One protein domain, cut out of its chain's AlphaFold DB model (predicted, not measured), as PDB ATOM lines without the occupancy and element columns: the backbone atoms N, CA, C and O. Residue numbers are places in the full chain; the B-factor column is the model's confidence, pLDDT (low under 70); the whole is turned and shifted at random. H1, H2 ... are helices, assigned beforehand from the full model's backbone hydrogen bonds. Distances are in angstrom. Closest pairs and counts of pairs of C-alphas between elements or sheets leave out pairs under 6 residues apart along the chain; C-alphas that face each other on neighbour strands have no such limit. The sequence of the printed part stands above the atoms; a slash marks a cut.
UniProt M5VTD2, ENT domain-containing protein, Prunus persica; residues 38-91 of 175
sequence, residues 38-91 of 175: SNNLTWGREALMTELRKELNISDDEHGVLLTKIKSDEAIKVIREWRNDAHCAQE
ATOM      1  N   SER A  38      43.202 -12.067  -9.821       83.19
ATOM      2  CA  SER A  38      44.462 -11.530  -9.311       83.19
ATOM      3  C   SER A  38      45.303 -12.613  -8.648       83.19
ATOM      4  O   SER A  38      44.795 -13.579  -8.080       83.19
ATOM      5  N   ASN A  39      46.623 -12.451  -8.717       75.19
ATOM      6  CA  ASN A  39      47.584 -13.342  -8.064       75.19
ATOM      7  C   ASN A  39      47.541 -13.249  -6.525       75.19
ATOM      8  O   ASN A  39      47.900 -14.213  -5.854       75.19
ATOM      9  N   ASN A  40      47.052 -12.128  -5.990       75.69
ATOM     10  CA  ASN A  40      46.925 -11.852  -4.567       75.69
ATOM     11  C   ASN A  40      45.522 -11.294  -4.248       75.69
ATOM     12  O   ASN A  40      44.934 -10.572  -5.064       75.69
ATOM     13  N   LEU A  41      44.975 -11.644  -3.082       77.44
ATOM     14  CA  LEU A  41      43.765 -11.026  -2.550       77.44
ATOM     15  C   LEU A  41      44.131  -9.616  -2.073       77.44
ATOM     16  O   LEU A  41      44.902  -9.440  -1.142       77.44
ATOM     17  N   THR A  42      43.591  -8.586  -2.722       83.94
ATOM     18  CA  THR A  42      43.733  -7.219  -2.205       83.94
ATOM     19  C   THR A  42      43.081  -7.117  -0.826       83.94
ATOM     20  O   THR A  42      42.135  -7.849  -0.545       83.94
ATOM     21  N   TRP A  43      43.508  -6.162   0.003       81.94
ATOM     22  CA  TRP A  43      42.962  -5.968   1.356       81.94
ATOM     23  C   TRP A  43      41.424  -5.914   1.396       81.94
ATOM     24  O   TRP A  43      40.786  -6.546   2.231       81.94
ATOM     25  N   GLY A  44      40.804  -5.224   0.429       87.62
ATOM     26  CA  GLY A  44      39.342  -5.175   0.317       87.62
ATOM     27  C   GLY A  44      38.696  -6.529  -0.014       87.62
ATOM     28  O   GLY A  44      37.615  -6.832   0.485       87.62
ATOM     29  N   ARG A  45      39.354  -7.370  -0.820       90.06
ATOM     30  CA  ARG A  45      38.884  -8.732  -1.123       90.06
ATOM     31  C   ARG A  45      39.099  -9.670   0.057       90.06
ATOM     32  O   ARG A  45      38.249 -10.510   0.304       90.06
ATOM     33  N   GLU A  46      40.197  -9.523   0.785       90.69
ATOM     34  CA  GLU A  46      40.485 -10.306   1.987       90.69
ATOM     35  C   GLU A  46      39.472 -10.023   3.106       90.69
ATOM     36  O   GLU A  46      38.940 -10.961   3.704       90.69
ATOM     37  N   ALA A  47      39.115  -8.750   3.313       92.06
ATOM     38  CA  ALA A  47      38.042  -8.365   4.226       92.06
ATOM     39  C   ALA A  47      36.703  -9.012   3.823       92.06
ATOM     40  O   ALA A  47      36.063  -9.664   4.644       92.06
ATOM     41  N   LEU A  48      36.324  -8.928   2.542       95.31
ATOM     42  CA  LEU A  48      35.113  -9.578   2.029       95.31
ATOM     43  C   LEU A  48      35.142 -11.105   2.208       95.31
ATOM     44  O   LEU A  48      34.155 -11.693   2.640       95.31
ATOM     45  N   MET A  49      36.265 -11.757   1.897       95.75
ATOM     46  CA  MET A  49      36.411 -13.204   2.064       95.75
ATOM     47  C   MET A  49      36.344 -13.626   3.532       95.75
ATOM     48  O   MET A  49      35.894 -14.733   3.814       95.75
ATOM     49  N   THR A  50      36.776 -12.768   4.457       96.00
ATOM     50  CA  THR A  50      36.688 -13.018   5.900       96.00
ATOM     51  C   THR A  50      35.246 -12.978   6.382       96.00
ATOM     52  O   THR A  50      34.835 -13.866   7.126       96.00
ATOM     53  N   GLU A  51      34.464 -11.997   5.934       97.12
ATOM     54  CA  GLU A  51      33.043 -11.922   6.281       97.12
ATOM     55  C   GLU A  51      32.261 -13.074   5.647       97.12
ATOM     56  O   GLU A  51      31.529 -13.771   6.344       97.12
ATOM     57  N   LEU A  52      32.514 -13.382   4.370       98.06
ATOM     58  CA  LEU A  52      31.881 -14.516   3.694       98.06
ATOM     59  C   LEU A  52      32.212 -15.858   4.366       98.06
ATOM     60  O   LEU A  52      31.373 -16.749   4.412       98.06
ATOM     61  N   ARG A  53      33.433 -16.011   4.889       97.88
ATOM     62  CA  ARG A  53      33.854 -17.216   5.614       97.88
ATOM     63  C   ARG A  53      33.022 -17.425   6.881       97.88
ATOM     64  O   ARG A  53      32.655 -18.558   7.165       97.88
ATOM     65  N   LYS A  54      32.735 -16.347   7.620       97.50
ATOM     66  CA  LYS A  54      31.891 -16.391   8.823       97.50
ATOM     67  C   LYS A  54      30.433 -16.665   8.464       97.50
ATOM     68  O   LYS A  54      29.822 -17.509   9.096       97.50
ATOM     69  N   GLU A  55      29.915 -15.992   7.437       98.12
ATOM     70  CA  GLU A  55      28.520 -16.136   7.001       98.12
ATOM     71  C   GLU A  55      28.205 -17.553   6.498       98.12
ATOM     72  O   GLU A  55      27.112 -18.059   6.708       98.12
ATOM     73  N   LEU A  56      29.179 -18.207   5.857       98.06
ATOM     74  CA  LEU A  56      29.065 -19.574   5.338       98.06
ATOM     75  C   LEU A  56      29.645 -20.636   6.292       98.06
ATOM     76  O   LEU A  56      29.950 -21.736   5.845       98.06
ATOM     77  N   ASN A  57      29.884 -20.294   7.565       97.25
ATOM     78  CA  ASN A  57      30.380 -21.205   8.607       97.25
ATOM     79  C   ASN A  57      31.631 -22.031   8.231       97.25
ATOM     80  O   ASN A  57      31.810 -23.166   8.672       97.25
ATOM     81  N   ILE A  58      32.546 -21.453   7.449       98.19
ATOM     82  CA  ILE A  58      33.767 -22.134   7.006       98.19
ATOM     83  C   ILE A  58      34.873 -21.994   8.061       98.19
ATOM     84  O   ILE A  58      35.292 -20.885   8.422       98.19
ATOM     85  N   SER A  59      35.405 -23.124   8.525       97.06
ATOM     86  CA  SER A  59      36.510 -23.142   9.492       97.06
ATOM     87  C   SER A  59      37.845 -22.691   8.878       97.06
ATOM     88  O   SER A  59      38.036 -22.691   7.659       97.06
ATOM     89  N   ASP A  60      38.803 -22.299   9.725       95.31
ATOM     90  CA  ASP A  60      40.133 -21.857   9.271       95.31
ATOM     91  C   ASP A  60      40.911 -22.988   8.572       95.31
ATOM     92  O   ASP A  60      41.587 -22.754   7.565       95.31
ATOM     93  N   ASP A  61      40.749 -24.226   9.045       96.88
ATOM     94  CA  ASP A  61      41.342 -25.411   8.421       96.88
ATOM     95  C   ASP A  61      40.753 -25.648   7.024       96.88
ATOM     96  O   ASP A  61      41.486 -25.855   6.050       96.88
ATOM     97  N   GLU A  62      39.429 -25.552   6.887       96.88
ATOM     98  CA  GLU A  62      38.753 -25.690   5.596       96.88
ATOM     99  C   GLU A  62      39.156 -24.587   4.623       96.88
ATOM    100  O   GLU A  62      39.440 -24.864   3.455       96.88
ATOM    101  N   HIS A  63      39.257 -23.349   5.103       97.06
ATOM    102  CA  HIS A  63      39.776 -22.237   4.319       97.06
ATOM    103  C   HIS A  63      41.183 -22.538   3.771       97.06
ATOM    104  O   HIS A  63      41.427 -22.384   2.567       97.06
ATOM    105  N   GLY A  64      42.096 -23.036   4.615       95.62
ATOM    106  CA  GLY A  64      43.450 -23.423   4.209       95.62
ATOM    107  C   GLY A  64      43.475 -24.552   3.170       95.62
ATOM    108  O   GLY A  64      44.232 -24.496   2.189       95.62
ATOM    109  N   VAL A  65      42.599 -25.548   3.323       97.06
ATOM    110  CA  VAL A  65      42.428 -26.639   2.349       97.06
ATOM    111  C   VAL A  65      41.951 -26.099   1.000       97.06
ATOM    112  O   VAL A  65      42.496 -26.473  -0.044       97.06
ATOM    113  N   LEU A  66      40.962 -25.204   0.989       96.50
ATOM    114  CA  LEU A  66      40.432 -24.611  -0.241       96.50
ATOM    115  C   LEU A  66      41.463 -23.716  -0.944       96.50
ATOM    116  O   LEU A  66      41.605 -23.800  -2.166       96.50
ATOM    117  N   LEU A  67      42.249 -22.932  -0.196       93.88
ATOM    118  CA  LEU A  67      43.369 -22.165  -0.754       93.88
ATOM    119  C   LEU A  67      44.415 -23.065  -1.416       93.88
ATOM    120  O   LEU A  67      44.955 -22.721  -2.468       93.88
ATOM    121  N   THR A  68      44.711 -24.213  -0.811       95.06
ATOM    122  CA  THR A  68      45.670 -25.175  -1.366       95.06
ATOM    123  C   THR A  68      45.150 -25.776  -2.671       95.06
ATOM    124  O   THR A  68      45.879 -25.790  -3.659       95.06
ATOM    125  N   LYS A  69      43.870 -26.176  -2.715       95.25
ATOM    126  CA  LYS A  69      43.220 -26.695  -3.933       95.25
ATOM    127  C   LYS A  69      43.272 -25.699  -5.091       95.25
ATOM    128  O   LYS A  69      43.594 -26.081  -6.212       95.25
ATOM    129  N   ILE A  70      43.010 -24.425  -4.809       94.12
ATOM    130  CA  ILE A  70      43.057 -23.337  -5.795       94.12
ATOM    131  C   ILE A  70      44.466 -23.107  -6.338       94.12
ATOM    132  O   ILE A  70      44.627 -22.848  -7.526       94.12
ATOM    133  N   LYS A  71      45.502 -23.208  -5.496       89.88
ATOM    134  CA  LYS A  71      46.897 -23.048  -5.943       89.88
ATOM    135  C   LYS A  71      47.320 -24.124  -6.947       89.88
ATOM    136  O   LYS A  71      48.165 -23.840  -7.787       89.88
ATOM    137  N   SER A  72      46.729 -25.315  -6.867       93.19
ATOM    138  CA  SER A  72      46.936 -26.425  -7.809       93.19
ATOM    139  C   SER A  72      45.911 -26.487  -8.953       93.19
ATOM    140  O   SER A  72      45.910 -27.450  -9.712       93.19
ATOM    141  N   ASP A  73      44.993 -25.521  -9.065       94.06
ATOM    142  CA  ASP A  73      43.971 -25.516 -10.115       94.06
ATOM    143  C   ASP A  73      44.537 -24.919 -11.413       94.06
ATOM    144  O   ASP A  73      44.626 -23.699 -11.585       94.06
ATOM    145  N   GLU A  74      44.902 -25.797 -12.347       91.62
ATOM    146  CA  GLU A  74      45.474 -25.410 -13.641       91.62
ATOM    147  C   GLU A  74      44.544 -24.500 -14.458       91.62
ATOM    148  O   GLU A  74      45.022 -23.629 -15.182       91.62
ATOM    149  N   ALA A  75      43.218 -24.606 -14.315       92.06
ATOM    150  CA  ALA A  75      42.310 -23.728 -15.052       92.06
ATOM    151  C   ALA A  75      42.420 -22.270 -14.574       92.06
ATOM    152  O   ALA A  75      42.334 -21.344 -15.380       92.06
ATOM    153  N   ILE A  76      42.662 -22.046 -13.278       93.12
ATOM    154  CA  ILE A  76      42.916 -20.699 -12.742       93.12
ATOM    155  C   ILE A  76      44.218 -20.143 -13.317       93.12
ATOM    156  O   ILE A  76      44.286 -18.959 -13.656       93.12
ATOM    157  N   LYS A  77      45.242 -20.991 -13.434       89.75
ATOM    158  CA  LYS A  77      46.535 -20.619 -14.007       89.75
ATOM    159  C   LYS A  77      46.395 -20.208 -15.475       89.75
ATOM    160  O   LYS A  77      46.802 -19.102 -15.818       89.75
ATOM    161  N   VAL A  78      45.705 -21.010 -16.284       91.38
ATOM    162  CA  VAL A  78      45.429 -20.706 -17.699       91.38
ATOM    163  C   VAL A  78      44.656 -19.392 -17.852       91.38
ATOM    164  O   VAL A  78      45.022 -18.558 -18.676       91.38
ATOM    165  N   ILE A  79      43.621 -19.145 -17.037       90.69
ATOM    166  CA  ILE A  79      42.850 -17.886 -17.103       90.69
ATOM    167  C   ILE A  79      43.736 -16.667 -16.803       90.69
ATOM    168  O   ILE A  79      43.579 -15.614 -17.426       90.69
ATOM    169  N   ARG A  80      44.667 -16.792 -15.851       88.88
ATOM    170  CA  ARG A  80      45.622 -15.722 -15.531       88.88
ATOM    171  C   ARG A  80      46.585 -15.471 -16.685       88.88
ATOM    172  O   ARG A  80      46.796 -14.316 -17.037       88.88
ATOM    173  N   GLU A  81      47.145 -16.530 -17.259       86.38
ATOM    174  CA  GLU A  81      48.070 -16.454 -18.396       86.38
ATOM    175  C   GLU A  81      47.410 -15.762 -19.592       86.38
ATOM    176  O   GLU A  81      47.908 -14.733 -20.036       86.38
ATOM    177  N   TRP A  82      46.206 -16.188 -19.987       85.75
ATOM    178  CA  TRP A  82      45.437 -15.544 -21.061       85.75
ATOM    179  C   TRP A  82      45.221 -14.042 -20.851       85.75
ATOM    180  O   TRP A  82      45.273 -13.259 -21.799       85.75
ATOM    181  N   ARG A  83      44.972 -13.615 -19.607       81.62
ATOM    182  CA  ARG A  83      44.798 -12.195 -19.275       81.62
ATOM    183  C   ARG A  83      46.104 -11.408 -19.328       81.62
ATOM    184  O   ARG A  83      46.071 -10.234 -19.687       81.62
ATOM    185  N   ASN A  84      47.223 -12.034 -18.983       75.88
ATOM    186  CA  ASN A  84      48.541 -11.410 -19.057       75.88
ATOM    187  C   ASN A  84      49.026 -11.312 -20.513       75.88
ATOM    188  O   ASN A  84      49.513 -10.261 -20.921       75.88
ATOM    189  N   ASP A  85      48.812 -12.355 -21.318       72.88
ATOM    190  CA  ASP A  85      49.194 -12.387 -22.734       72.88
ATOM    191  C   ASP A  85      48.375 -11.391 -23.568       72.88
ATOM    192  O   ASP A  85      48.924 -10.687 -24.418       72.88
ATOM    193  N   ALA A  86      47.077 -11.238 -23.269       62.34
ATOM    194  CA  ALA A  86      46.240 -10.192 -23.861       62.34
ATOM    195  C   ALA A  86      46.758  -8.773 -23.557       62.34
ATOM    196  O   ALA A  86      46.591  -7.867 -24.373       62.34
ATOM    197  N   HIS A  87      47.414  -8.578 -22.411       56.78
ATOM    198  CA  HIS A  87      47.994  -7.296 -22.017       56.78
ATOM    199  C   HIS A  87      49.353  -7.026 -22.695       56.78
ATOM    200  O   HIS A  87      49.712  -5.866 -22.890       56.78
ATOM    201  N   CYS A  88      50.088  -8.070 -23.101       53.34
ATOM    202  CA  CYS A  88      51.315  -7.958 -23.905       53.34
ATOM    203  C   CYS A  88      51.040  -7.813 -25.412       53.34
ATOM    204  O   CYS A  88      51.831  -7.202 -26.131       53.34
ATOM    205  N   ALA A  89      49.914  -8.327 -25.914       52.69
ATOM    206  CA  ALA A  89      49.584  -8.253 -27.337       52.69
ATOM    207  C   ALA A  89      49.236  -6.837 -27.838       52.69
ATOM    208  O   ALA A  89      49.200  -6.601 -29.043       52.69
ATOM    209  N   GLN A  90      49.010  -5.877 -26.934       50.34
ATOM    210  CA  GLN A  90      48.676  -4.500 -27.298       50.34
ATOM    211  C   GLN A  90      49.904  -3.627 -27.635       50.34
ATOM    212  O   GLN A  90      49.729  -2.522 -28.149       50.34
ATOM    213  N   GLU A  91      51.137  -4.108 -27.414       48.31
ATOM    214  CA  GLU A  91      52.364  -3.370 -27.770       48.31
ATOM    215  C   GLU A  91      52.983  -3.745 -29.131       48.31
ATOM    216  O   GLU A  91      53.799  -2.980 -29.645       48.31
TER     217      GLU A  91
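AT A GLANCE: This is residues 38 to 91 of the 175 residues of the protein "ENT domain-containing protein" of Prunus persica (UniProt M5VTD2). Three helices follow one another in a loose, open hook: H3, the longest, is one arm, H2 the base, and H1 folds back from the other end of H2 as the second arm. No two helices pack side by side. The printed part has 54 residues, with H1, H2 and H3 in chain order and no named strand; the class is all helix. It is loose, with a radius of gyration of the C-alphas of 14.5 A, and spans 45 by 23 by 13 A.

HOW THE PARTS SIT: H3, residues 74 to 88, is close to but not clearly touching H2, residues 60 to 71. Their closest C-alphas, of Ile 76 and Ile 70, are 7.4 A apart. They run the same way at a steep tilt of 56 degrees. H2 is close to but not clearly touching H1, residues 43 to 55; their closest C-alphas, of His 63 and Arg 53, are 7.9 A apart. They run opposite ways at a steep tilt of 53 degrees. H1 and H3 are apart. In H1, H2 and H3 every O i to N i+4 pair is within hydrogen-bond range.

IN THESE COORDINATES: H3 is 21.1 A long and ends at C-alpha 88 (51.315, -7.958, -23.905). H2 is 16.7 A long. H1 is 18.5 A long and begins at C-alpha 43 (42.962, -5.968, 1.356).

THE WHOLE: The C-alphas farthest apart, of Asn 57 and Glu 91, are 46.1 A apart. The printed part has no cut, and both links between helices are tight. Residues 86 to 91 have pLDDT under 70.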